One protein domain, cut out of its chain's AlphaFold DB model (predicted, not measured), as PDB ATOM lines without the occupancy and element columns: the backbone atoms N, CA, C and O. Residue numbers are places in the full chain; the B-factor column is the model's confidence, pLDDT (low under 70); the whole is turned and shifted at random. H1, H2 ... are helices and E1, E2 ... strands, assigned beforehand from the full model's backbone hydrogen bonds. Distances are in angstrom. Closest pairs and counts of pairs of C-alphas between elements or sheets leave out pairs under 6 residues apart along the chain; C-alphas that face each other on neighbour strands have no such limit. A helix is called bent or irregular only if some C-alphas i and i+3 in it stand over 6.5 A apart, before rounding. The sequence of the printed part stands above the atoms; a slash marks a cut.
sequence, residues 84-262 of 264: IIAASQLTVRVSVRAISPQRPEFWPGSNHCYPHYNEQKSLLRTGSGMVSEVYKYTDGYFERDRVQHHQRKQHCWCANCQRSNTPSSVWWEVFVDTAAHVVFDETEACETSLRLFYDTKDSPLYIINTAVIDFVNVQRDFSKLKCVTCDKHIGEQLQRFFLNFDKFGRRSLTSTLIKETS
ATOM      1  N   ILE A  84    -112.266 400.063 -18.328       95.50
ATOM      2  CA  ILE A  84    -112.147 400.163 -19.794       95.50
ATOM      3  C   ILE A  84    -113.292 400.994 -20.382       95.50
ATOM      4  O   ILE A  84    -113.057 401.872 -21.216       95.50
ATOM      5  N   ILE A  85    -114.531 400.745 -19.946       95.69
ATOM      6  CA  ILE A  85    -115.693 401.509 -20.411       95.69
ATOM      7  C   ILE A  85    -115.577 402.973 -19.975       95.69
ATOM      8  O   ILE A  85    -115.761 403.863 -20.807       95.69
ATOM      9  N   ALA A  86    -115.205 403.244 -18.724       94.75
ATOM     10  CA  ALA A  86    -115.025 404.607 -18.233       94.75
ATOM     11  C   ALA A  86    -113.897 405.353 -18.976       94.75
ATOM     12  O   ALA A  86    -114.089 406.499 -19.379       94.75
ATOM     13  N   ALA A  87    -112.764 404.699 -19.248       95.94
ATOM     14  CA  ALA A  87    -111.671 405.272 -20.037       95.94
ATOM     15  C   ALA A  87    -112.117 405.622 -21.466       95.94
ATOM     16  O   ALA A  87    -111.784 406.687 -21.989       95.94
ATOM     17  N   SER A  88    -112.922 404.754 -22.092       96.12
ATOM     18  CA  SER A  88    -113.435 405.008 -23.444       96.12
ATOM     19  C   SER A  88    -114.305 406.269 -23.512       96.12
ATOM     20  O   SER A  88    -114.186 407.044 -24.454       96.12
ATOM     21  N   GLN A  89    -115.091 406.544 -22.465       96.31
ATOM     22  CA  GLN A  89    -115.946 407.734 -22.374       96.31
ATOM     23  C   GLN A  89    -115.158 409.042 -22.200       96.31
ATOM     24  O   GLN A  89    -115.660 410.114 -22.539       96.31
ATOM     25  N   LEU A  90    -113.933 408.959 -21.675       97.50
ATOM     26  CA  LEU A  90    -113.009 410.087 -21.515       97.50
ATOM     27  C   LEU A  90    -112.071 410.262 -22.711       97.50
ATOM     28  O   LEU A  90    -111.299 411.220 -22.750       97.50
ATOM     29  N   THR A  91    -112.122 409.357 -23.688       97.50
ATOM     30  CA  THR A  91    -111.294 409.442 -24.889       97.50
ATOM     31  C   THR A  91    -111.825 410.541 -25.807       97.50
ATOM     32  O   THR A  91    -112.996 410.565 -26.187       97.50
ATOM     33  N   VAL A  92    -110.945 411.452 -26.214       97.38
ATOM     34  CA  VAL A  92    -111.272 412.578 -27.094       97.38
ATOM     35  C   VAL A  92    -110.506 412.465 -28.401       97.38
ATOM     36  O   VAL A  92    -109.412 411.904 -28.452       97.38
ATOM     37  N   ARG A  93    -111.073 413.004 -29.482       96.69
ATOM     38  CA  ARG A  93    -110.335 413.173 -30.733       96.69
ATOM     39  C   ARG A  93    -109.797 414.587 -30.792       96.69
ATOM     40  O   ARG A  93    -110.576 415.538 -30.881       96.69
ATOM     41  N   VAL A  94    -108.481 414.706 -30.820       97.69
ATOM     42  CA  VAL A  94    -107.770 415.975 -30.944       97.69
ATOM     43  C   VAL A  94    -107.621 416.288 -32.427       97.69
ATOM     44  O   VAL A  94    -107.196 415.433 -33.197       97.69
ATOM     45  N   SER A  95    -108.030 417.478 -32.856       96.94
ATOM     46  CA  SER A  95    -107.952 417.926 -34.249       96.94
ATOM     47  C   SER A  95    -107.200 419.248 -34.312       96.94
ATOM     48  O   SER A  95    -107.694 420.233 -33.775       96.94
ATOM     49  N   VAL A  96    -106.045 419.265 -34.974       96.06
ATOM     50  CA  VAL A  96    -105.100 420.390 -35.009       96.06
ATOM     51  C   VAL A  96    -105.019 420.929 -36.429       96.06
ATOM     52  O   VAL A  96    -104.839 420.154 -37.374       96.06
ATOM     53  N   ARG A  97    -105.178 422.243 -36.602       95.31
ATOM     54  CA  ARG A  97    -105.115 422.886 -37.925       95.31
ATOM     55  C   ARG A  97    -103.808 423.625 -38.179       95.31
ATOM     56  O   ARG A  97    -103.534 423.919 -39.331       95.31
ATOM     57  N   ALA A  98    -102.984 423.886 -37.172       94.81
ATOM     58  CA  ALA A  98    -101.676 424.504 -37.362       94.81
ATOM     59  C   ALA A  98    -100.527 423.495 -37.237       94.81
ATOM     60  O   ALA A  98    -100.664 422.408 -36.667       94.81
ATOM     61  N   ILE A  99     -99.386 423.881 -37.799       95.38
ATOM     62  CA  ILE A  99     -98.088 423.262 -37.549       95.38
ATOM     63  C   ILE A  99     -97.201 424.386 -37.034       95.38
ATOM     64  O   ILE A  99     -97.084 425.427 -37.685       95.38
ATOM     65  N   SER A 100     -96.636 424.196 -35.851       95.44
ATOM     66  CA  SER A 100     -95.741 425.175 -35.257       95.44
ATOM     67  C   SER A 100     -94.410 425.230 -36.020       95.44
ATOM     68  O   SER A 100     -93.804 424.178 -36.247       95.44
ATOM     69  N   PRO A 101     -93.905 426.428 -36.373       94.75
ATOM     70  CA  PRO A 101     -92.554 426.577 -36.910       94.75
ATOM     71  C   PRO A 101     -91.464 426.322 -35.854       94.75
ATOM     72  O   PRO A 101     -90.290 426.258 -36.204       94.75
ATOM     73  N   GLN A 102     -91.833 426.178 -34.577       95.81
ATOM     74  CA  GLN A 102     -90.931 425.846 -33.474       95.81
ATOM     75  C   GLN A 102     -90.787 424.334 -33.237       95.81
ATOM     76  O   GLN A 102     -90.065 423.944 -32.317       95.81
ATOM     77  N   ARG A 103     -91.442 423.469 -34.031       95.88
ATOM     78  CA  ARG A 103     -91.198 422.019 -33.952       95.88
ATOM     79  C   ARG A 103     -89.695 421.739 -34.122       95.88
ATOM     80  O   ARG A 103     -89.078 422.325 -35.009       95.88
ATOM     81  N   PRO A 104     -89.089 420.860 -33.306       96.75
ATOM     82  CA  PRO A 104     -87.682 420.518 -33.462       96.75
ATOM     83  C   PRO A 104     -87.481 419.681 -34.726       96.75
ATOM     84  O   PRO A 104     -88.389 418.975 -35.157       96.75
ATOM     85  N   GLU A 105     -86.281 419.711 -35.299       96.56
ATOM     86  CA  GLU A 105     -85.958 418.858 -36.448       96.56
ATOM     87  C   GLU A 105     -85.970 417.371 -36.076       96.56
ATOM     88  O   GLU A 105     -86.491 416.538 -36.820       96.56
ATOM     89  N   PHE A 106     -85.456 417.045 -34.889       96.94
ATOM     90  CA  PHE A 106     -85.322 415.681 -34.389       96.94
ATOM     91  C   PHE A 106     -85.958 415.511 -33.008       96.94
ATOM     92  O   PHE A 106     -86.070 416.460 -32.229       96.94
ATOM     93  N   TRP A 107     -86.333 414.277 -32.675       96.06
ATOM     94  CA  TRP A 107     -86.665 413.916 -31.298       96.06
ATOM     95  C   TRP A 107     -85.465 414.161 -30.366       96.06
ATOM     96  O   TRP A 107     -84.337 413.835 -30.758       96.06
ATOM     97  N   PRO A 108     -85.680 414.661 -29.130       96.12
ATOM     98  CA  PRO A 108     -84.597 414.952 -28.192       96.12
ATOM     99  C   PRO A 108     -83.649 413.763 -27.994       96.12
ATOM    100  O   PRO A 108     -84.081 412.664 -27.652       96.12
ATOM    101  N   GLY A 109     -82.350 413.988 -28.209       96.75
ATOM    102  CA  GLY A 109     -81.315 412.963 -28.034       96.75
ATOM    103  C   GLY A 109     -81.253 411.896 -29.135       96.75
ATOM    104  O   GLY A 109     -80.623 410.861 -28.934       96.75
ATOM    105  N   SER A 110     -81.886 412.115 -30.290       95.69
ATOM    106  CA  SER A 110     -81.847 411.180 -31.420       95.69
ATOM    107  C   SER A 110     -81.650 411.901 -32.757       95.69
ATOM    108  O   SER A 110     -81.789 413.115 -32.836       95.69
ATOM    109  N   ASN A 111     -81.416 411.131 -33.824       95.88
ATOM    110  CA  ASN A 111     -81.426 411.619 -35.211       95.88
ATOM    111  C   ASN A 111     -82.738 411.264 -35.942       95.88
ATOM    112  O   ASN A 111     -82.793 411.247 -37.172       95.88
ATOM    113  N   HIS A 112     -83.792 410.896 -35.206       93.25
ATOM    114  CA  HIS A 112     -85.097 410.597 -35.791       93.25
ATOM    115  C   HIS A 112     -85.882 411.889 -35.985       93.25
ATOM    116  O   HIS A 112     -86.092 412.617 -35.017       93.25
ATOM    117  N   CYS A 113     -86.325 412.169 -37.214       95.19
ATOM    118  CA  CYS A 113     -87.077 413.385 -37.515       95.19
ATOM    119  C   CYS A 113     -88.338 413.495 -36.654       95.19
ATOM    120  O   CYS A 113     -89.088 412.522 -36.512       95.19
ATOM    121  N   TYR A 114     -88.593 414.690 -36.127       95.00
ATOM    122  CA  TYR A 114     -89.821 414.963 -35.398       95.00
ATOM    123  C   TYR A 114     -91.010 415.014 -36.372       95.00
ATOM    124  O   TYR A 114     -90.884 415.568 -37.473       95.00
ATOM    125  N   PRO A 115     -92.185 414.473 -36.004       93.88
ATOM    126  CA  PRO A 115     -93.348 414.499 -36.880       93.88
ATOM    127  C   PRO A 115     -93.694 415.921 -37.334       93.88
ATOM    128  O   PRO A 115     -93.789 416.838 -36.515       93.88
ATOM    129  N   HIS A 116     -93.932 416.082 -38.636       92.56
ATOM    130  CA  HIS A 116     -94.366 417.327 -39.280       92.56
ATOM    131  C   HIS A 116     -93.374 418.506 -39.250       92.56
ATOM    132  O   HIS A 116     -93.766 419.608 -39.616       92.56
ATOM    133  N   TYR A 117     -92.102 418.311 -38.878       92.94
ATOM    134  CA  TYR A 117     -91.105 419.396 -38.858       92.94
ATOM    135  C   TYR A 117     -90.973 420.138 -40.205       92.94
ATOM    136  O   TYR A 117     -91.057 421.360 -40.262       92.94
ATOM    137  N   ASN A 118     -90.831 419.394 -41.308       88.94
ATOM    138  CA  ASN A 118     -90.622 419.953 -42.652       88.94
ATOM    139  C   ASN A 118     -91.927 420.237 -43.421       88.94
ATOM    140  O   ASN A 118     -91.910 420.472 -44.631       88.94
ATOM    141  N   GLU A 119     -93.081 420.178 -42.758       88.19
ATOM    142  CA  GLU A 119     -94.369 420.391 -43.412       88.19
ATOM    143  C   GLU A 119     -94.758 421.872 -43.372       88.19
ATOM    144  O   GLU A 119     -95.123 422.419 -42.339       88.19
ATOM    145  N   GLN A 120     -94.724 422.530 -44.534       74.31
ATOM    146  CA  GLN A 120     -95.079 423.953 -44.656       74.31
ATOM    147  C   GLN A 120     -96.590 424.208 -44.751       74.31
ATOM    148  O   GLN A 120     -97.042 425.345 -44.625       74.31
ATOM    149  N   LYS A 121     -97.389 423.173 -45.041       79.12
ATOM    150  CA  LYS A 121     -98.833 423.320 -45.249       79.12
ATOM    151  C   LYS A 121     -99.593 422.878 -44.011       79.12
ATOM    152  O   LYS A 121     -99.501 421.728 -43.598       79.12
ATOM    153  N   SER A 122    -100.418 423.791 -43.503       74.12
ATOM    154  CA  SER A 122    -101.497 423.514 -42.557       74.12
ATOM    155  C   SER A 122    -102.437 422.459 -43.158       74.12
ATOM    156  O   SER A 122    -103.314 422.745 -43.975       74.12
ATOM    157  N   LEU A 123    -102.202 421.200 -42.801       84.75
ATOM    158  CA  LEU A 123    -103.138 420.110 -43.020       84.75
ATOM    159  C   LEU A 123    -103.865 419.858 -41.704       84.75
ATOM    160  O   LEU A 123    -103.266 419.916 -40.631       84.75
ATOM    161  N   LEU A 124    -105.167 419.573 -41.781       90.94
ATOM    162  CA  LEU A 124    -105.904 419.089 -40.620       90.94
ATOM    163  C   LEU A 124    -105.262 417.775 -40.174       90.94
ATOM    164  O   LEU A 124    -105.289 416.793 -40.911       90.94
ATOM    165  N   ARG A 125    -104.714 417.752 -38.965       92.94
ATOM    166  CA  ARG A 125    -104.162 416.552 -38.339       92.94
ATOM    167  C   ARG A 125    -105.074 416.128 -37.208       92.94
ATOM    168  O   ARG A 125    -105.718 416.955 -36.566       92.94
ATOM    169  N   THR A 126    -105.146 414.828 -36.974       93.81
ATOM    170  CA  THR A 126    -105.916 414.270 -35.868       93.81
ATOM    171  C   THR A 126    -105.071 413.318 -35.043       93.81
ATOM    172  O   THR A 126    -104.234 412.603 -35.588       93.81
ATOM    173  N   GLY A 127    -105.312 413.324 -33.740       94.94
ATOM    174  CA  GLY A 127    -104.758 412.392 -32.768       94.94
ATOM    175  C   GLY A 127    -105.817 412.026 -31.730       94.94
ATOM    176  O   GLY A 127    -106.977 412.450 -31.821       94.94
ATOM    177  N   SER A 128    -105.409 411.247 -30.736       96.00
ATOM    178  CA  SER A 128    -106.252 410.886 -29.595       96.00
ATOM    179  C   SER A 128    -105.758 411.593 -28.340       96.00
ATOM    180  O   SER A 128    -104.580 411.928 -28.219       96.00
ATOM    181  N   GLY A 129    -106.662 411.819 -27.400       97.62
ATOM    182  CA  GLY A 129    -106.327 412.269 -26.057       97.62
ATOM    183  C   GLY A 129    -107.262 411.640 -25.037       97.62
ATOM    184  O   GLY A 129    -108.251 410.998 -25.404       97.62
ATOM    185  N   MET A 130    -106.971 411.850 -23.762       97.81
ATOM    186  CA  MET A 130    -107.808 411.410 -22.654       97.81
ATOM    187  C   MET A 130    -108.057 412.580 -21.717       97.81
ATOM    188  O   MET A 130    -107.121 413.279 -21.336       97.81
ATOM    189  N   VAL A 131    -109.314 412.793 -21.335       98.44
ATOM    190  CA  VAL A 131    -109.647 413.746 -20.275       98.44
ATOM    191  C   VAL A 131    -109.053 413.239 -18.963       98.44
ATOM    192  O   VAL A 131    -109.449 412.182 -18.474       98.44
ATOM    193  N   SER A 132    -108.102 413.990 -18.414       97.44
ATOM    194  CA  SER A 132    -107.363 413.638 -17.202       97.44
ATOM    195  C   SER A 132    -107.899 414.336 -15.958       97.44
ATOM    196  O   SER A 132    -107.778 413.783 -14.870       97.44
ATOM    197  N   GLU A 133    -108.522 415.512 -16.093       97.25
ATOM    198  CA  GLU A 133    -109.120 416.257 -14.978       97.25
ATOM    199  C   GLU A 133    -110.327 417.080 -15.453       97.25
ATOM    200  O   GLU A 133    -110.366 417.563 -16.589       97.25
ATOM    201  N   VAL A 134    -111.316 417.261 -14.572       97.62
ATOM    202  CA  VAL A 134    -112.494 418.105 -14.824       97.62
ATOM    203  C   VAL A 134    -112.813 418.923 -13.576       97.62
ATOM    204  O   VAL A 134    -113.187 418.368 -12.540       97.62
ATOM    205  N   TYR A 135    -112.732 420.247 -13.691       97.50
ATOM    206  CA  TYR A 135    -113.023 421.179 -12.606       97.50
ATOM    207  C   TYR A 135    -114.209 422.063 -12.953       97.50
ATOM    208  O   TYR A 135    -114.179 422.794 -13.938       97.50
ATOM    209  N   LYS A 136    -115.247 422.022 -12.118       98.00
ATOM    210  CA  LYS A 136    -116.399 422.913 -12.230       98.00
ATOM    211  C   LYS A 136    -116.196 424.150 -11.365       98.00
ATOM    212  O   LYS A 136    -115.868 424.036 -10.182       98.00
ATOM    213  N   TYR A 137    -116.446 425.311 -11.951       98.12
ATOM    214  CA  TYR A 137    -116.394 426.604 -11.290       98.12
ATOM    215  C   TYR A 137    -117.765 427.271 -11.316       98.12
ATOM    216  O   TYR A 137    -118.465 427.213 -12.328       98.12
ATOM    217  N   THR A 138    -118.103 427.933 -10.211       97.88
ATOM    218  CA  THR A 138    -119.276 428.803 -10.076       97.88
ATOM    219  C   THR A 138    -118.814 430.111  -9.448       97.88
ATOM    220  O   THR A 138    -118.207 430.093  -8.376       97.88
ATOM    221  N   ASP A 139    -119.049 431.228 -10.136       97.00
ATOM    222  CA  ASP A 139    -118.681 432.582  -9.702       97.00
ATOM    223  C   ASP A 139    -117.196 432.689  -9.296       97.00
ATOM    224  O   ASP A 139    -116.830 433.316  -8.307       97.00
ATOM    225  N   GLY A 140    -116.318 432.002 -10.033       95.88
ATOM    226  CA  GLY A 140    -114.877 432.000  -9.765       95.88
ATOM    227  C   GLY A 140    -114.396 431.087  -8.648       95.88
ATOM    228  O   GLY A 140    -113.205 431.115  -8.342       95.88
ATOM    229  N   TYR A 141    -115.258 430.245  -8.082       96.69
ATOM    230  CA  TYR A 141    -114.884 429.286  -7.044       96.69
ATOM    231  C   TYR A 141    -115.001 427.855  -7.543       96.69
ATOM    232  O   TYR A 141    -116.013 427.472  -8.135       96.69
ATOM    233  N   PHE A 142    -113.968 427.058  -7.280       93.56
ATOM    234  CA  PHE A 142    -113.990 425.626  -7.536       93.56
ATOM    235  C   PHE A 142    -115.046 424.958  -6.646       93.56
ATOM    236  O   PHE A 142    -115.050 425.150  -5.430       93.56
ATOM    237  N   GLU A 143    -115.951 424.180  -7.243       90.50
ATOM    238  CA  GLU A 143    -117.149 423.685  -6.552       90.50
ATOM    239  C   GLU A 143    -116.835 422.773  -5.357       90.50
ATOM    240  O   GLU A 143    -117.547 422.826  -4.356       90.50
ATOM    241  N   ARG A 144    -115.771 421.962  -5.436       86.81
ATOM    242  CA  ARG A 144    -115.449 420.970  -4.397       86.81
ATOM    243  C   ARG A 144    -114.921 421.614  -3.115       86.81
ATOM    244  O   ARG A 144    -115.427 421.314  -2.041       86.81
ATOM    245  N   ASP A 145    -113.947 422.513  -3.248       88.62
ATOM    246  CA  ASP A 145    -113.156 423.000  -2.108       88.62
ATOM    247  C   ASP A 145    -113.369 424.494  -1.821       88.62
ATOM    248  O   ASP A 145    -112.739 425.053  -0.928       88.62
ATOM    249  N   ARG A 146    -114.236 425.170  -2.594       90.50
ATOM    250  CA  ARG A 146    -114.463 426.628  -2.528       90.50
ATOM    251  C   ARG A 146    -113.178 427.451  -2.668       90.50
ATOM    252  O   ARG A 146    -113.113 428.599  -2.238       90.50
ATOM    253  N   VAL A 147    -112.169 426.886  -3.320       92.62
ATOM    254  CA  VAL A 147    -110.917 427.575  -3.627       92.62
ATOM    255  C   VAL A 147    -111.160 428.517  -4.801       92.62
ATOM    256  O   VAL A 147    -111.743 428.127  -5.818       92.62
ATOM    257  N   GLN A 148    -110.731 429.770  -4.660       93.81
ATOM    258  CA  GLN A 148    -110.812 430.745  -5.741       93.81
ATOM    259  C   GLN A 148    -109.976 430.268  -6.934       93.81
ATOM    260  O   GLN A 148    -108.868 429.756  -6.774       93.81
ATOM    261  N   HIS A 149    -110.492 430.461  -8.144       94.81
ATOM    262  CA  HIS A 149    -109.767 430.187  -9.374       94.81
ATOM    263  C   HIS A 149    -108.391 430.873  -9.337       94.81
ATOM    264  O   HIS A 149    -108.307 432.070  -9.070       94.81
ATOM    265  N   HIS A 150    -107.318 430.144  -9.648       92.12
ATOM    266  CA  HIS A 150    -105.933 430.624  -9.527       92.12
ATOM    267  C   HIS A 150    -105.675 431.955 -10.271       92.12
ATOM    268  O   HIS A 150    -104.999 432.840  -9.759       92.12
ATOM    269  N   GLN A 151    -106.296 432.154 -11.439       91.94
ATOM    270  CA  GLN A 151    -106.264 433.421 -12.202       91.94
ATOM    271  C   GLN A 151    -107.362 434.444 -11.822       91.94
ATOM    272  O   GLN A 151    -107.636 435.360 -12.593       91.94
ATOM    273  N   ARG A 152    -108.052 434.270 -10.687       93.56
ATOM    274  CA  ARG A 152    -109.157 435.124 -10.193       93.56
ATOM    275  C   ARG A 152    -110.294 435.370 -11.197       93.56
ATOM    276  O   ARG A 152    -111.002 436.374 -11.108       93.56
ATOM    277  N   LYS A 153    -110.493 434.459 -12.152       93.31
ATOM    278  CA  LYS A 153    -111.576 434.553 -13.136       93.31
ATOM    279  C   LYS A 153    -112.922 434.403 -12.437       93.31
ATOM    280  O   LYS A 153    -113.088 433.481 -11.650       93.31
ATOM    281  N   GLN A 154    -113.862 435.288 -12.754       96.06
ATOM    282  CA  GLN A 154    -115.241 435.251 -12.240       96.06
ATOM    283  C   GLN A 154    -116.227 434.635 -13.241       96.06
ATOM    284  O   GLN A 154    -117.322 434.224 -12.870       96.06
ATOM    285  N   HIS A 155    -115.826 434.544 -14.511       97.75
ATOM    286  CA  HIS A 155    -116.652 434.037 -15.598       97.75
ATOM    287  C   HIS A 155    -115.865 433.086 -16.500       97.75
ATOM    288  O   HIS A 155    -114.629 433.115 -16.553       97.75
ATOM    289  N   CYS A 156    -116.609 432.285 -17.257       97.88
ATOM    290  CA  CYS A 156    -116.096 431.405 -18.290       97.88
ATOM    291  C   CYS A 156    -115.227 432.170 -19.294       97.88
ATOM    292  O   CYS A 156    -115.623 433.209 -19.825       97.88
ATOM    293  N   TRP A 157    -114.071 431.604 -19.622       96.38
ATOM    294  CA  TRP A 157    -113.132 432.177 -20.581       96.38
ATOM    295  C   TRP A 157    -113.155 431.479 -21.947       96.38
ATOM    296  O   TRP A 157    -112.235 431.680 -22.736       96.38
ATOM    297  N   CYS A 158    -114.193 430.698 -22.265       96.75
ATOM    298  CA  CYS A 158    -114.361 430.142 -23.610       96.75
ATOM    299  C   CYS A 158    -114.582 431.250 -24.655       96.75
ATOM    300  O   CYS A 158    -115.083 432.332 -24.334       96.75
ATOM    301  N   ALA A 159    -114.282 430.965 -25.925       94.00
ATOM    302  CA  ALA A 159    -114.388 431.943 -27.014       94.00
ATOM    303  C   ALA A 159    -115.786 432.583 -27.165       94.00
ATOM    304  O   ALA A 159    -115.914 433.714 -27.639       94.00
ATOM    305  N   ASN A 160    -116.853 431.879 -26.772       95.88
ATOM    306  CA  ASN A 160    -118.213 432.422 -26.803       95.88
ATOM    307  C   ASN A 160    -118.467 433.396 -25.648       95.88
ATOM    308  O   ASN A 160    -118.997 434.479 -25.878       95.88
ATOM    309  N   CYS A 161    -118.045 433.057 -24.427       97.25
ATOM    310  CA  CYS A 161    -118.212 433.937 -23.269       97.25
ATOM    311  C   CYS A 161    -117.330 435.186 -23.363       97.25
ATOM    312  O   CYS A 161    -117.794 436.263 -23.017       97.25
ATOM    313  N   GLN A 162    -116.117 435.084 -23.917       95.44
ATOM    314  CA  GLN A 162    -115.245 436.250 -24.128       95.44
ATOM    315  C   GLN A 162    -115.838 437.299 -25.083       95.44
ATOM    316  O   GLN A 162    -115.475 438.469 -25.010       95.44
ATOM    317  N   ARG A 163    -116.725 436.882 -25.993       96.31
ATOM    318  CA  ARG A 163    -117.408 437.763 -26.954       96.31
ATOM    319  C   ARG A 163    -118.819 438.156 -26.510       96.31
ATOM    320  O   ARG A 163    -119.475 438.925 -27.204       96.31
ATOM    321  N   SER A 164    -119.300 437.604 -25.398       97.00
ATOM    322  CA  SER A 164    -120.640 437.857 -24.874       97.00
ATOM    323  C   SER A 164    -120.617 438.997 -23.860       97.00
ATOM    324  O   SER A 164    -119.725 439.066 -23.021       97.00
ATOM    325  N   ASN A 165    -121.657 439.833 -23.864       97.50
ATOM    326  CA  ASN A 165    -121.910 440.801 -22.786       97.50
ATOM    327  C   ASN A 165    -122.474 440.133 -21.516       97.50
ATOM    328  O   ASN A 165    -122.582 440.767 -20.473       97.50
ATOM    329  N   THR A 166    -122.860 438.858 -21.610       97.44
ATOM    330  CA  THR A 166    -123.391 438.032 -20.518       97.44
ATOM    331  C   THR A 166    -122.581 436.732 -20.423       97.44
ATOM    332  O   THR A 166    -123.053 435.661 -20.813       97.44
ATOM    333  N   PRO A 167    -121.305 436.799 -20.005       97.88
ATOM    334  CA  PRO A 167    -120.479 435.606 -19.882       97.88
ATOM    335  C   PRO A 167    -121.016 434.693 -18.766       97.88
ATOM    336  O   PRO A 167    -121.470 435.166 -17.725       97.88
ATOM    337  N   SER A 168    -120.964 433.372 -18.967       98.19
ATOM    338  CA  SER A 168    -121.456 432.414 -17.966       98.19
ATOM    339  C   SER A 168    -120.615 432.477 -16.693       98.19
ATOM    340  O   SER A 168    -119.387 432.404 -16.766       98.19
ATOM    341  N   SER A 169    -121.257 432.539 -15.526       98.00
ATOM    342  CA  SER A 169    -120.571 432.393 -14.239       98.00
ATOM    343  C   SER A 169    -120.397 430.934 -13.804       98.00
ATOM    344  O   SER A 169    -119.708 430.670 -12.825       98.00
ATOM    345  N   VAL A 170    -120.946 429.979 -14.562       98.25
ATOM    346  CA  VAL A 170    -120.704 428.540 -14.386       98.25
ATOM    347  C   VAL A 170    -119.938 427.995 -15.588       98.25
ATOM    348  O   VAL A 170    -120.346 428.199 -16.737       98.25
ATOM    349  N   TRP A 171    -118.824 427.310 -15.344       98.44
ATOM    350  CA  TRP A 171    -118.027 426.682 -16.400       98.44
ATOM    351  C   TRP A 171    -117.240 425.478 -15.900       98.44
ATOM    352  O   TRP A 171    -117.123 425.237 -14.700       98.44
ATOM    353  N   TRP A 172    -116.681 424.736 -16.851       98.50
ATOM    354  CA  TRP A 172    -115.811 423.600 -16.613       98.50
ATOM    355  C   TRP A 172    -114.467 423.845 -17.281       98.50
ATOM    356  O   TRP A 172    -114.417 424.139 -18.477       98.50
ATOM    357  N   GLU A 173    -113.392 423.704 -16.512       98.25
ATOM    358  CA  GLU A 173    -112.053 423.495 -17.052       98.25
ATOM    359  C   GLU A 173    -111.822 421.994 -17.217       98.25
ATOM    360  O   GLU A 173    -112.096 421.205 -16.311       98.25
ATOM    361  N   VAL A 174    -111.367 421.604 -18.401       98.50
ATOM    362  CA  VAL A 174    -111.174 420.213 -18.802       98.50
ATOM    363  C   VAL A 174    -109.725 420.061 -19.220       98.50
ATOM    364  O   VAL A 174    -109.290 420.726 -20.158       98.50
ATOM    365  N   PHE A 175    -108.988 419.191 -18.541       98.50
ATOM    366  CA  PHE A 175    -107.610 418.891 -18.897       98.50
ATOM    367  C   PHE A 175    -107.573 417.632 -19.749       98.50
ATOM    368  O   PHE A 175    -108.257 416.652 -19.448       98.50
ATOM    369  N   VAL A 176    -106.803 417.680 -20.831       98.62
ATOM    370  CA  VAL A 176    -106.661 416.572 -21.772       98.62
ATOM    371  C   VAL A 176    -105.196 416.248 -21.949       98.62
ATOM    372  O   VAL A 176    -104.424 417.083 -22.416       98.62
ATOM    373  N   ASP A 177    -104.852 415.006 -21.649       98.56
ATOM    374  CA  ASP A 177    -103.539 414.452 -21.926       98.56
ATOM    375  C   ASP A 177    -103.529 413.905 -23.359       98.56
ATOM    376  O   ASP A 177    -104.428 413.171 -23.783       98.56
ATOM    377  N   THR A 178    -102.517 414.276 -24.130       98.38
ATOM    378  CA  THR A 178    -102.265 413.805 -25.494       98.38
ATOM    379  C   THR A 178    -100.757 413.739 -25.735       98.38
ATOM    380  O   THR A 178     -99.956 413.973 -24.829       98.38
ATOM    381  N   ALA A 179    -100.354 413.393 -26.953       98.06
ATOM    382  CA  ALA A 179     -98.947 413.331 -27.306       98.06
ATOM    383  C   ALA A 179     -98.404 414.702 -27.754       98.06
ATOM    384  O   ALA A 179     -99.100 415.462 -28.436       98.06
ATOM    385  N   ALA A 180     -97.147 415.011 -27.425       97.94
ATOM    386  CA  ALA A 180     -96.498 416.269 -27.822       97.94
ATOM    387  C   ALA A 180     -96.315 416.377 -29.340       97.94
ATOM    388  O   ALA A 180     -96.327 417.473 -29.904       97.94
ATOM    389  N   HIS A 181     -96.187 415.255 -30.048       96.31
ATOM    390  CA  HIS A 181     -96.178 415.296 -31.509       96.31
ATOM    391  C   HIS A 181     -97.553 415.620 -32.112       96.31
ATOM    392  O   HIS A 181     -97.601 416.095 -33.254       96.31
ATOM    393  N   VAL A 182     -98.654 415.413 -31.375       96.81
ATOM    394  CA  VAL A 182    -100.007 415.808 -31.798       96.81
ATOM    395  C   VAL A 182    -100.169 417.317 -31.634       96.81
ATOM    396  O   VAL A 182    -100.355 417.988 -32.651       96.81
ATOM    397  N   VAL A 183    -100.026 417.834 -30.405       97.75
ATOM    398  CA  VAL A 183    -100.045 419.276 -30.090       97.75
ATOM    399  C   VAL A 183     -98.738 419.667 -29.410       97.75
ATOM    400  O   VAL A 183     -98.503 419.312 -28.252       97.75
ATOM    401  N   PHE A 184     -97.903 420.396 -30.145       97.62
ATOM    402  CA  PHE A 184     -96.540 420.717 -29.726       97.62
ATOM    403  C   PHE A 184     -96.446 421.958 -28.829       97.62
ATOM    404  O   PHE A 184     -95.710 421.944 -27.847       97.62
ATOM    405  N   ASP A 185     -97.176 423.026 -29.147       97.69
ATOM    406  CA  ASP A 185     -97.078 424.305 -28.441       97.69
ATOM    407  C   ASP A 185     -98.391 425.106 -28.481       97.69
ATOM    408  O   ASP A 185     -99.430 424.623 -28.939       97.69
ATOM    409  N   GLU A 186     -98.337 426.348 -27.996       97.81
ATOM    410  CA  GLU A 186     -99.485 427.256 -27.929       97.81
ATOM    411  C   GLU A 186    -100.037 427.623 -29.316       97.81
ATOM    412  O   GLU A 186    -101.248 427.769 -29.482       97.81
ATOM    413  N   THR A 187     -99.169 427.717 -30.331       96.88
ATOM    414  CA  THR A 187     -99.584 428.027 -31.710       96.88
ATOM    415  C   THR A 187    -100.477 426.914 -32.250       96.88
ATOM    416  O   THR A 187    -101.505 427.177 -32.872       96.88
ATOM    417  N   GLU A 188    -100.127 425.661 -31.967       97.38
ATOM    418  CA  GLU A 188    -100.958 424.515 -32.327       97.38
ATOM    419  C   GLU A 188    -102.192 424.359 -31.438       97.38
ATOM    420  O   GLU A 188    -103.271 424.044 -31.950       97.38
ATOM    421  N   ALA A 189    -102.066 424.591 -30.129       97.56
ATOM    422  CA  ALA A 189    -103.177 424.486 -29.184       97.56
ATOM    423  C   ALA A 189    -104.317 425.459 -29.528       97.56
ATOM    424  O   ALA A 189    -105.483 425.067 -29.526       97.56
ATOM    425  N   CYS A 190    -103.990 426.684 -29.936       96.00
ATOM    426  CA  CYS A 190    -104.979 427.678 -30.353       96.00
ATOM    427  C   CYS A 190    -105.778 427.292 -31.600       96.00
ATOM    428  O   CYS A 190    -106.933 427.684 -31.748       96.00
ATOM    429  N   GLU A 191    -105.191 426.471 -32.465       96.44
ATOM    430  CA  GLU A 191    -105.832 425.927 -33.662       96.44
ATOM    431  C   GLU A 191    -106.294 424.473 -33.451       96.44
ATOM    432  O   GLU A 191    -106.492 423.711 -34.409       96.44
ATOM    433  N   THR A 192    -106.463 424.074 -32.185       97.25
ATOM    434  CA  THR A 192    -106.922 422.747 -31.778       97.25
ATOM    435  C   THR A 192    -108.400 422.750 -31.396       97.25
ATOM    436  O   THR A 192    -108.924 423.638 -30.728       97.25
ATOM    437  N   SER A 193    -109.094 421.688 -31.801       97.31
ATOM    438  CA  SER A 193    -110.454 421.378 -31.368       97.31
ATOM    439  C   SER A 193    -110.550 419.935 -30.891       97.31
ATOM    440  O   SER A 193    -109.910 419.035 -31.441       97.31
ATOM    441  N   LEU A 194    -111.371 419.711 -29.872       97.94
ATOM    442  CA  LEU A 194    -111.628 418.402 -29.293       97.94
ATOM    443  C   LEU A 194    -113.023 417.945 -29.685       97.94
ATOM    444  O   LEU A 194    -113.995 418.629 -29.374       97.94
ATOM    445  N   ARG A 195    -113.136 416.780 -30.326       97.06
ATOM    446  CA  ARG A 195    -114.426 416.104 -30.505       97.06
ATOM    447  C   ARG A 195    -114.635 415.101 -29.376       97.06
ATOM    448  O   ARG A 195    -113.779 414.245 -29.147       97.06
ATOM    449  N   LEU A 196    -115.786 415.200 -28.720       96.88
ATOM    450  CA  LEU A 196    -116.205 414.345 -27.611       96.88
ATOM    451  C   LEU A 196    -117.258 413.325 -28.072       96.88
ATOM    452  O   LEU A 196    -117.911 413.526 -29.098       96.88
ATOM    453  N   PHE A 197    -117.416 412.244 -27.305       94.12
ATOM    454  CA  PHE A 197    -118.544 411.292 -27.378       94.12
ATOM    455  C   PHE A 197    -118.813 410.697 -28.775       94.12
ATOM    456  O   PHE A 197    -119.955 410.487 -29.183       94.12
ATOM    457  N   TYR A 198    -117.752 410.426 -29.539       92.50
ATOM    458  CA  TYR A 198    -117.809 410.054 -30.960       92.50
ATOM    459  C   TYR A 198    -117.788 408.534 -31.210       92.50
ATOM    460  O   TYR A 198    -117.285 408.077 -32.236       92.50
ATOM    461  N   ASP A 199    -118.344 407.744 -30.289       88.81
ATOM    462  CA  ASP A 199    -118.318 406.272 -30.330       88.81
ATOM    463  C   ASP A 199    -119.018 405.652 -31.547       88.81
ATOM    464  O   ASP A 199    -118.760 404.497 -31.909       88.81
ATOM    465  N   THR A 200    -119.948 406.385 -32.163       88.50
ATOM    466  CA  THR A 200    -120.741 405.923 -33.304       88.50
ATOM    467  C   THR A 200    -120.786 406.977 -34.407       88.50
ATOM    468  O   THR A 200    -120.510 408.155 -34.182       88.50
ATOM    469  N   LYS A 201    -121.143 406.561 -35.628       84.94
ATOM    470  CA  LYS A 201    -121.278 407.485 -36.766       84.94
ATOM    471  C   LYS A 201    -122.376 408.527 -36.546       84.94
ATOM    472  O   LYS A 201    -122.229 409.648 -37.017       84.94
ATOM    473  N   ASP A 202    -123.412 408.151 -35.802       89.12
ATOM    474  CA  ASP A 202    -124.585 408.979 -35.507       89.12
ATOM    475  C   ASP A 202    -124.448 409.726 -34.169       89.12
ATOM    476  O   ASP A 202    -125.383 410.387 -33.721       89.12
ATOM    477  N   SER A 203    -123.282 409.627 -33.514       88.69
ATOM    478  CA  SER A 203    -122.999 410.365 -32.285       88.69
ATOM    479  C   SER A 203    -123.140 411.873 -32.526       88.69
ATOM    480  O   SER A 203    -122.552 412.380 -33.491       88.69
ATOM    481  N   PRO A 204    -123.839 412.613 -31.642       91.31
ATOM    482  CA  PRO A 204    -123.957 414.055 -31.783       91.31
ATOM    483  C   PRO A 204    -122.583 414.732 -31.791       91.31
ATOM    484  O   PRO A 204    -121.609 414.254 -31.199       91.31
ATOM    485  N   LEU A 205    -122.495 415.861 -32.489       91.94
ATOM    486  CA  LEU A 205    -121.246 416.593 -32.630       91.94
ATOM    487  C   LEU A 205    -121.033 417.527 -31.435       91.94
ATOM    488  O   LEU A 205    -121.503 418.660 -31.433       91.94
ATOM    489  N   TYR A 206    -120.273 417.061 -30.448       95.12
ATOM    490  CA  TYR A 206    -119.820 417.884 -29.328       95.12
ATOM    491  C   TYR A 206    -118.367 418.304 -29.541       95.12
ATOM    492  O   TYR A 206    -117.481 417.451 -29.657       95.12
ATOM    493  N   ILE A 207    -118.129 419.617 -29.616       96.75
ATOM    494  CA  ILE A 207    -116.804 420.194 -29.867       96.75
ATOM    495  C   ILE A 207    -116.444 421.191 -28.768       96.75
ATOM    496  O   ILE A 207    -117.203 422.122 -28.507       96.75
ATOM    497  N   ILE A 208    -115.246 421.048 -28.198       97.12
ATOM    498  CA  ILE A 208    -114.580 422.116 -27.444       97.12
ATOM    499  C   ILE A 208    -113.507 422.723 -28.350       97.12
ATOM    500  O   ILE A 208    -112.630 422.015 -28.838       97.12
ATOM    501  N   ASN A 209    -113.598 424.024 -28.615       95.62
ATOM    502  CA  ASN A 209    -112.734 424.751 -29.558       95.62
ATOM    503  C   ASN A 209    -111.838 425.797 -28.877       95.62
ATOM    504  O   ASN A 209    -111.315 426.683 -29.540       95.62
ATOM    505  N   THR A 210    -111.738 425.753 -27.550       94.50
ATOM    506  CA  THR A 210    -110.830 426.598 -26.777       94.50
ATOM    507  C   THR A 210    -109.863 425.671 -26.055       94.50
ATOM    508  O   THR A 210    -110.276 424.969 -25.130       94.50
ATOM    509  N   ALA A 211    -108.611 425.646 -26.502       97.00
ATOM    510  CA  ALA A 211    -107.525 424.886 -25.899       97.00
ATOM    511  C   ALA A 211    -106.286 425.780 -25.772       97.00
ATOM    512  O   ALA A 211    -106.018 426.592 -26.652       97.00
ATOM    513  N   VAL A 212    -105.565 425.627 -24.667       97.38
ATOM    514  CA  VAL A 212    -104.259 426.250 -24.406       97.38
ATOM    515  C   VAL A 212    -103.315 425.185 -23.857       97.38
ATOM    516  O   VAL A 212    -103.783 424.187 -23.292       97.38
ATOM    517  N   ILE A 213    -102.005 425.367 -24.001       97.94
ATOM    518  CA  ILE A 213    -101.028 424.482 -23.364       97.94
ATOM    519  C   ILE A 213    -101.023 424.743 -21.858       97.94
ATOM    520  O   ILE A 213    -100.845 425.869 -21.397       97.94
ATOM    521  N   ASP A 214    -101.185 423.677 -21.081       97.94
ATOM    522  CA  ASP A 214    -100.903 423.687 -19.647       97.94
ATOM    523  C   ASP A 214     -99.455 423.245 -19.379       97.94
ATOM    524  O   ASP A 214     -98.699 423.882 -18.640       97.94
ATOM    525  N   PHE A 215     -99.046 422.161 -20.039       97.62
ATOM    526  CA  PHE A 215     -97.713 421.588 -19.918       97.62
ATOM    527  C   PHE A 215     -97.344 420.788 -21.168       97.62
ATOM    528  O   PHE A 215     -98.175 420.068 -21.710       97.62
ATOM    529  N   VAL A 216     -96.082 420.854 -21.595       97.94
ATOM    530  CA  VAL A 216     -95.548 420.007 -22.666       97.94
ATOM    531  C   VAL A 216     -94.189 419.442 -22.265       97.94
ATOM    532  O   VAL A 216     -93.355 420.132 -21.683       97.94
ATOM    533  N   ASN A 217     -93.970 418.167 -22.577       97.62
ATOM    534  CA  ASN A 217     -92.699 417.477 -22.440       97.62
ATOM    535  C   ASN A 217     -92.426 416.674 -23.717       97.62
ATOM    536  O   ASN A 217     -92.911 415.556 -23.889       97.62
ATOM    537  N   VAL A 218     -91.619 417.256 -24.602       97.00
ATOM    538  CA  VAL A 218     -91.272 416.677 -25.909       97.00
ATOM    539  C   VAL A 218     -90.487 415.372 -25.762       97.00
ATOM    540  O   VAL A 218     -90.705 414.436 -26.522       97.00
ATOM    541  N   GLN A 219     -89.611 415.271 -24.757       96.12
ATOM    542  CA  GLN A 219     -88.792 414.078 -24.523       96.12
ATOM    543  C   GLN A 219     -89.643 412.853 -24.163       96.12
ATOM    544  O   GLN A 219     -89.318 411.737 -24.557       96.12
ATOM    545  N   ARG A 220     -90.736 413.059 -23.422       96.19
ATOM    546  CA  ARG A 220     -91.707 412.010 -23.068       96.19
ATOM    547  C   ARG A 220     -92.887 411.930 -24.030       96.19
ATOM    548  O   ARG A 220     -93.822 411.185 -23.758       96.19
ATOM    549  N   ASP A 221     -92.849 412.709 -25.109       97.25
ATOM    550  CA  ASP A 221     -93.933 412.842 -26.074       97.25
ATOM    551  C   ASP A 221     -95.295 413.101 -25.408       97.25
ATOM    552  O   ASP A 221     -96.305 412.493 -25.746       97.25
ATOM    553  N   PHE A 222     -95.325 414.003 -24.427       97.75
ATOM    554  CA  PHE A 222     -96.499 414.280 -23.605       97.75
ATOM    555  C   PHE A 222     -96.907 415.748 -23.705       97.75
ATOM    556  O   PHE A 222     -96.073 416.643 -23.574       97.75
ATOM    557  N   SER A 223     -98.198 416.000 -23.888       98.44
ATOM    558  CA  SER A 223     -98.787 417.336 -23.889       98.44
ATOM    559  C   SER A 223    -100.085 417.319 -23.098       98.44
ATOM    560  O   SER A 223    -100.917 416.428 -23.263       98.44
ATOM    561  N   LYS A 224    -100.249 418.311 -22.230       98.62
ATOM    562  CA  LYS A 224    -101.450 418.535 -21.440       98.62
ATOM    563  C   LYS A 224    -102.095 419.826 -21.897       98.62
ATOM    564  O   LYS A 224    -101.508 420.906 -21.805       98.62
ATOM    565  N   LEU A 225    -103.315 419.697 -22.394       98.62
ATOM    566  CA  LEU A 225    -104.136 420.808 -22.844       98.62
ATOM    567  C   LEU A 225    -105.078 421.208 -21.720       98.62
ATOM    568  O   LEU A 225    -105.712 420.345 -21.116       98.62
ATOM    569  N   LYS A 226    -105.231 422.510 -21.497       98.38
ATOM    570  CA  LYS A 226    -106.331 423.060 -20.710       98.38
ATOM    571  C   LYS A 226    -107.399 423.587 -21.654       98.38
ATOM    572  O   LYS A 226    -107.151 424.460 -22.486       98.38
ATOM    573  N   CYS A 227    -108.606 423.071 -21.505       98.25
ATOM    574  CA  CYS A 227    -109.761 423.433 -22.307       98.25
ATOM    575  C   CYS A 227    -110.885 423.967 -21.421       98.25
ATOM    576  O   CYS A 227    -110.891 423.759 -20.210       98.25
ATOM    577  N   VAL A 228    -111.856 424.653 -22.024       98.06
ATOM    578  CA  VAL A 228    -112.972 425.247 -21.278       98.06
ATOM    579  C   VAL A 228    -114.297 425.105 -22.013       98.06
ATOM    580  O   VAL A 228    -114.377 425.276 -23.230       98.06
ATOM    581  N   THR A 229    -115.360 424.835 -21.260       98.19
ATOM    582  CA  THR A 229    -116.738 424.884 -21.755       98.19
ATOM    583  C   THR A 229    -117.675 425.489 -20.711       98.19
ATOM    584  O   THR A 229    -117.509 425.276 -19.513       98.19
ATOM    585  N   CYS A 230    -118.673 426.244 -21.163       98.25
ATOM    586  CA  CYS A 230    -119.827 426.655 -20.354       98.25
ATOM    587  C   CYS A 230    -121.108 425.913 -20.758       98.25
ATOM    588  O   CYS A 230    -122.184 426.231 -20.260       98.25
ATOM    589  N   ASP A 231    -121.014 424.948 -21.678       97.88
ATOM    590  CA  ASP A 231    -122.126 424.059 -21.991       97.88
ATOM    591  C   ASP A 231    -122.318 423.092 -20.821       97.88
ATOM    592  O   ASP A 231    -121.495 422.202 -20.578       97.88
ATOM    593  N   LYS A 232    -123.420 423.289 -20.095       97.75
ATOM    594  CA  LYS A 232    -123.775 422.501 -18.918       97.75
ATOM    595  C   LYS A 232    -123.892 421.011 -19.233       97.75
ATOM    596  O   LYS A 232    -123.425 420.196 -18.445       97.75
ATOM    597  N   HIS A 233    -124.468 420.653 -20.379       97.31
ATOM    598  CA  HIS A 233    -124.647 419.254 -20.750       97.31
ATOM    599  C   HIS A 233    -123.295 418.562 -20.950       97.31
ATOM    600  O   HIS A 233    -123.071 417.483 -20.401       97.31
ATOM    601  N   ILE A 234    -122.377 419.202 -21.684       97.62
ATOM    602  CA  ILE A 234    -121.024 418.670 -21.899       97.62
ATOM    603  C   ILE A 234    -120.264 418.585 -20.570       97.62
ATOM    604  O   ILE A 234    -119.689 417.544 -20.251       97.62
ATOM    605  N   GLY A 235    -120.270 419.670 -19.792       97.94
ATOM    606  CA  GLY A 235    -119.522 419.774 -18.542       97.94
ATOM    607  C   GLY A 235    -119.950 418.749 -17.491       97.94
ATOM    608  O   GLY A 235    -119.112 418.019 -16.958       97.94
ATOM    609  N   GLU A 236    -121.255 418.628 -17.234       97.56
ATOM    610  CA  GLU A 236    -121.800 417.646 -16.285       97.56
ATOM    611  C   GLU A 236    -121.541 416.208 -16.743       97.56
ATOM    612  O   GLU A 236    -121.226 415.332 -15.931       97.56
ATOM    613  N   GLN A 237    -121.628 415.950 -18.051       97.12
ATOM    614  CA  GLN A 237    -121.374 414.624 -18.600       97.12
ATOM    615  C   GLN A 237    -119.904 414.210 -18.447       97.12
ATOM    616  O   GLN A 237    -119.644 413.102 -17.971       97.12
ATOM    617  N   LEU A 238    -118.953 415.097 -18.769       97.81
ATOM    618  CA  LEU A 238    -117.520 414.858 -18.557       97.81
ATOM    619  C   LEU A 238    -117.189 414.655 -17.079       97.81
ATOM    620  O   LEU A 238    -116.490 413.705 -16.735       97.81
ATOM    621  N   GLN A 239    -117.732 415.498 -16.199       97.19
ATOM    622  CA  GLN A 239    -117.521 415.379 -14.757       97.19
ATOM    623  C   GLN A 239    -117.999 414.016 -14.239       97.19
ATOM    624  O   GLN A 239    -117.291 413.358 -13.479       97.19
ATOM    625  N   ARG A 240    -119.167 413.546 -14.694       96.88
ATOM    626  CA  ARG A 240    -119.686 412.217 -14.347       96.88
ATOM    627  C   ARG A 240    -118.774 411.092 -14.843       96.88
ATOM    628  O   ARG A 240    -118.493 410.172 -14.079       96.88
ATOM    629  N   PHE A 241    -118.323 411.142 -16.096       96.25
ATOM    630  CA  PHE A 241    -117.414 410.127 -16.642       96.25
ATOM    631  C   PHE A 241    -116.076 410.104 -15.902       96.25
ATOM    632  O   PHE A 241    -115.582 409.029 -15.569       96.25
ATOM    633  N   PHE A 242    -115.552 411.276 -15.551       96.31
ATOM    634  CA  PHE A 242    -114.312 411.402 -14.799       96.31
ATOM    635  C   PHE A 242    -114.431 410.808 -13.390       96.31
ATOM    636  O   PHE A 242    -113.604 409.993 -12.988       96.31
ATOM    637  N   LEU A 243    -115.505 411.136 -12.662       94.31
ATOM    638  CA  LEU A 243    -115.764 410.573 -11.333       94.31
ATOM    639  C   LEU A 243    -115.944 409.050 -11.368       94.31
ATOM    640  O   LEU A 243    -115.494 408.357 -10.457       94.31
ATOM    641  N   ASN A 244    -116.578 408.519 -12.417       94.06
ATOM    642  CA  ASN A 244    -116.686 407.077 -12.613       94.06
ATOM    643  C   ASN A 244    -115.303 406.446 -12.819       94.06
ATOM    644  O   ASN A 244    -114.976 405.474 -12.143       94.06
ATOM    645  N   PHE A 245    -114.478 407.015 -13.701       94.12
ATOM    646  CA  PHE A 245    -113.131 406.515 -13.961       94.12
ATOM    647  C   PHE A 245    -112.249 406.524 -12.701       94.12
ATOM    648  O   PHE A 245    -111.670 405.493 -12.368       94.12
ATOM    649  N   ASP A 246    -112.219 407.629 -11.948       91.12
ATOM    650  CA  ASP A 246    -111.465 407.735 -10.685       91.12
ATOM    651  C   ASP A 246    -111.945 406.704  -9.647       91.12
ATOM    652  O   ASP A 246    -111.142 406.001  -9.027       91.12
ATOM    653  N   LYS A 247    -113.266 406.537  -9.510       91.25
ATOM    654  CA  LYS A 247    -113.865 405.541  -8.611       91.25
ATOM    655  C   LYS A 247    -113.420 404.117  -8.951       91.25
ATOM    656  O   LYS A 247    -113.091 403.357  -8.039       91.25
ATOM    657  N   PHE A 248    -113.439 403.737 -10.228       87.25
ATOM    658  CA  PHE A 248    -113.068 402.385 -10.654       87.25
ATOM    659  C   PHE A 248    -111.550 402.164 -10.629       87.25
ATOM    660  O   PHE A 248    -111.096 401.108 -10.187       87.25
ATOM    661  N   GLY A 249    -110.757 403.177 -10.990       78.62
ATOM    662  CA  GLY A 249    -109.297 403.122 -10.924       78.62
ATOM    663  C   GLY A 249    -108.787 402.826  -9.511       78.62
ATOM    664  O   GLY A 249    -107.973 401.923  -9.318       78.62
ATOM    665  N   ARG A 250    -109.334 403.500  -8.491       78.69
ATOM    666  CA  ARG A 250    -108.950 403.262  -7.084       78.69
ATOM    667  C   ARG A 250    -109.330 401.866  -6.572       78.69
ATOM    668  O   ARG A 250    -108.598 401.291  -5.766       78.69
ATOM    669  N   ARG A 251    -110.451 401.302  -7.038       75.06
ATOM    670  CA  ARG A 251    -110.890 399.937  -6.677       75.06
ATOM    671  C   ARG A 251    -109.993 398.860  -7.281       75.06
ATOM    672  O   ARG A 251    -109.613 397.921  -6.592       75.06
ATOM    673  N   SER A 252    -109.599 399.036  -8.540       62.91
ATOM    674  CA  SER A 252    -108.716 398.092  -9.232       62.91
ATOM    675  C   SER A 252    -107.343 397.979  -8.549       62.91
ATOM    676  O   SER A 252    -106.837 396.876  -8.319       62.91
ATOM    677  N   LEU A 253    -106.779 399.113  -8.109       64.94
ATOM    678  CA  LEU A 253    -105.512 399.135  -7.366       64.94
ATOM    679  C   LEU A 253    -105.621 398.439  -6.001       64.94
ATOM    680  O   LEU A 253    -104.726 397.693  -5.614       64.94
ATOM    681  N   THR A 254    -106.732 398.627  -5.288       64.81
ATOM    682  CA  THR A 254    -106.942 397.997  -3.973       64.81
ATOM    683  C   THR A 254    -107.219 396.492  -4.072       64.81
ATOM    684  O   THR A 254    -106.701 395.731  -3.262       64.81
ATOM    685  N   SER A 255    -107.955 396.035  -5.091       62.38
ATOM    686  CA  SER A 255    -108.220 394.605  -5.343       62.38
ATOM    687  C   SER A 255    -106.948 393.816  -5.682       62.38
ATOM    688  O   SER A 255    -106.767 392.690  -5.214       62.38
ATOM    689  N   THR A 256    -106.031 394.422  -6.441       62.66
ATOM    690  CA  THR A 256    -104.749 393.797  -6.814       62.66
ATOM    691  C   THR A 256    -103.860 393.578  -5.584       62.66
ATOM    692  O   THR A 256    -103.365 392.472  -5.378       62.66
ATOM    693  N   LEU A 257    -103.771 394.577  -4.696       61.69
ATOM    694  CA  LEU A 257    -102.978 394.494  -3.460       61.69
ATOM    695  C   LEU A 257    -103.487 393.416  -2.478       61.69
ATOM    696  O   LEU A 257    -102.702 392.810  -1.750       61.69
ATOM    697  N   ILE A 258    -104.793 393.131  -2.459       67.06
ATOM    698  CA  ILE A 258    -105.371 392.098  -1.578       67.06
ATOM    699  C   ILE A 258    -105.108 390.683  -2.122       67.06
ATOM    700  O   ILE A 258    -104.876 389.748  -1.353       67.06
ATOM    701  N   LYS A 259    -105.109 390.504  -3.449       63.97
ATOM    702  CA  LYS A 259    -104.844 389.193  -4.066       63.97
ATOM    703  C   LYS A 259    -103.384 388.764  -3.901       63.97
ATOM    704  O   LYS A 259    -103.143 387.587  -3.663       63.97
ATOM    705  N   GLU A 260    -102.438 389.700  -3.950       68.19
ATOM    706  CA  GLU A 260    -101.005 389.413  -3.760       68.19
ATOM    707  C   GLU A 260    -100.652 389.024  -2.316       68.19
ATOM    708  O   GLU A 260     -99.720 388.256  -2.092       68.19
ATOM    709  N   THR A 261    -101.424 389.489  -1.331       66.56
ATOM    710  CA  THR A 261    -101.192 389.183   0.094       66.56
ATOM    711  C   THR A 261    -101.840 387.877   0.563       66.56
ATOM    712  O   THR A 261    -101.525 387.409   1.651       66.56
ATOM    713  N   SER A 262    -102.711 387.262  -0.246       60.28
ATOM    714  CA  SER A 262    -103.456 386.040   0.116       60.28
ATOM    715  C   SER A 262    -102.865 384.744  -0.464       60.28
ATOM    716  O   SER A 262    -103.449 383.675  -0.298       60.28
TER     717      SER A 262
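What this domain is: This is residues 84 to 262 of the 264 residues of an uncharacterized protein of Biomphalaria glabrata (UniProt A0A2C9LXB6). One antiparallel sheet of seven strands is bent back on itself into two leaves that face each other, E5, E4, E1 and E3, E7, E6, with E2 as the hinge: a folded sheet. The long helix H4 crosses one face of it beside the short H1, and residues 250 to 262, of which 250 to 261 belong to H4, stick out free of the rest. The 179 printed residues have four named helices and seven named strands, in the order H1 E1 E2 H2 E3 H3 E4 E5 E6 E7 H4; the sheet's order is E5, E4, E1, E2, E3, E7, E6, and the class is mixed, helices and strands. The whole is compact, with a radius of gyration of the C-alphas of 18.2 A and spans of 61 by 45 by 38 A.

How they stand to each other: Start at H1, residues 84 to 90, which stands up from the sheet over E2, residues 125 to 138; their closest C-alphas, Leu 90 and Val 131, are 5.1 A apart. E1, residues 91 to 96, forms a hairpin with E2; look for N 94 and O 127 within hydrogen-bond range, at 2.9 A. E2 bends by 75 degrees at residue 128. H2, residues 159 to 162, only grazes the sheet. E3, residues 170 to 178, is antiparallel to E2, with N 135 and O 173 at 2.9 A. H3, residues 186 to 190, is on the opposite face from H1, over none of the strands, at a height over the sheet of 7.0 A. E4, residues 192 to 196, is the neighbour of E1, with N 95 and O 193 at 2.8 A, and forms a hairpin with E5, residues 206 to 208, with N 194 and O 208 at 2.8 A. E5 runs on into E6, residues 211 to 217, at 67 degrees. E7, residues 222 to 229, forms a hairpin with E6, with N 212 and O 226 at 2.9 A, and is the neighbour of E3, with N 174 and O 227 at 2.9 A. H4, residues 232 to 261, runs across the strands, at 78 degrees to E2 on the local plane. With residues 238 to 245 alone it touches H1, Ala 86 and Phe 245 having the closest C-alphas at 5.0 A, at a shallow tilt of 31 degrees, opposite ways. Every O i to N i+4 pair is within hydrogen-bond range in H1 and H3, and 25 of 26 in H4; H2 is too short for one.

Where its parts are: Find C-alpha 84 at (-112.147, 400.163, -19.794), where H1 begins. E2 runs 34.3 A, E3 26.1 A and E7 22.9 A. H4 runs 44.5 A to C-alpha 261 at (-101.192, 389.183, 0.094).

The domain as a whole: The C-alphas of Asn 165 and Ser 262 are the two farthest apart, 62.2 A. The printed part has no cut; the links E1 to E2 and E2 to H2 are long. Residues 252 to 262 are under 70 in pLDDT.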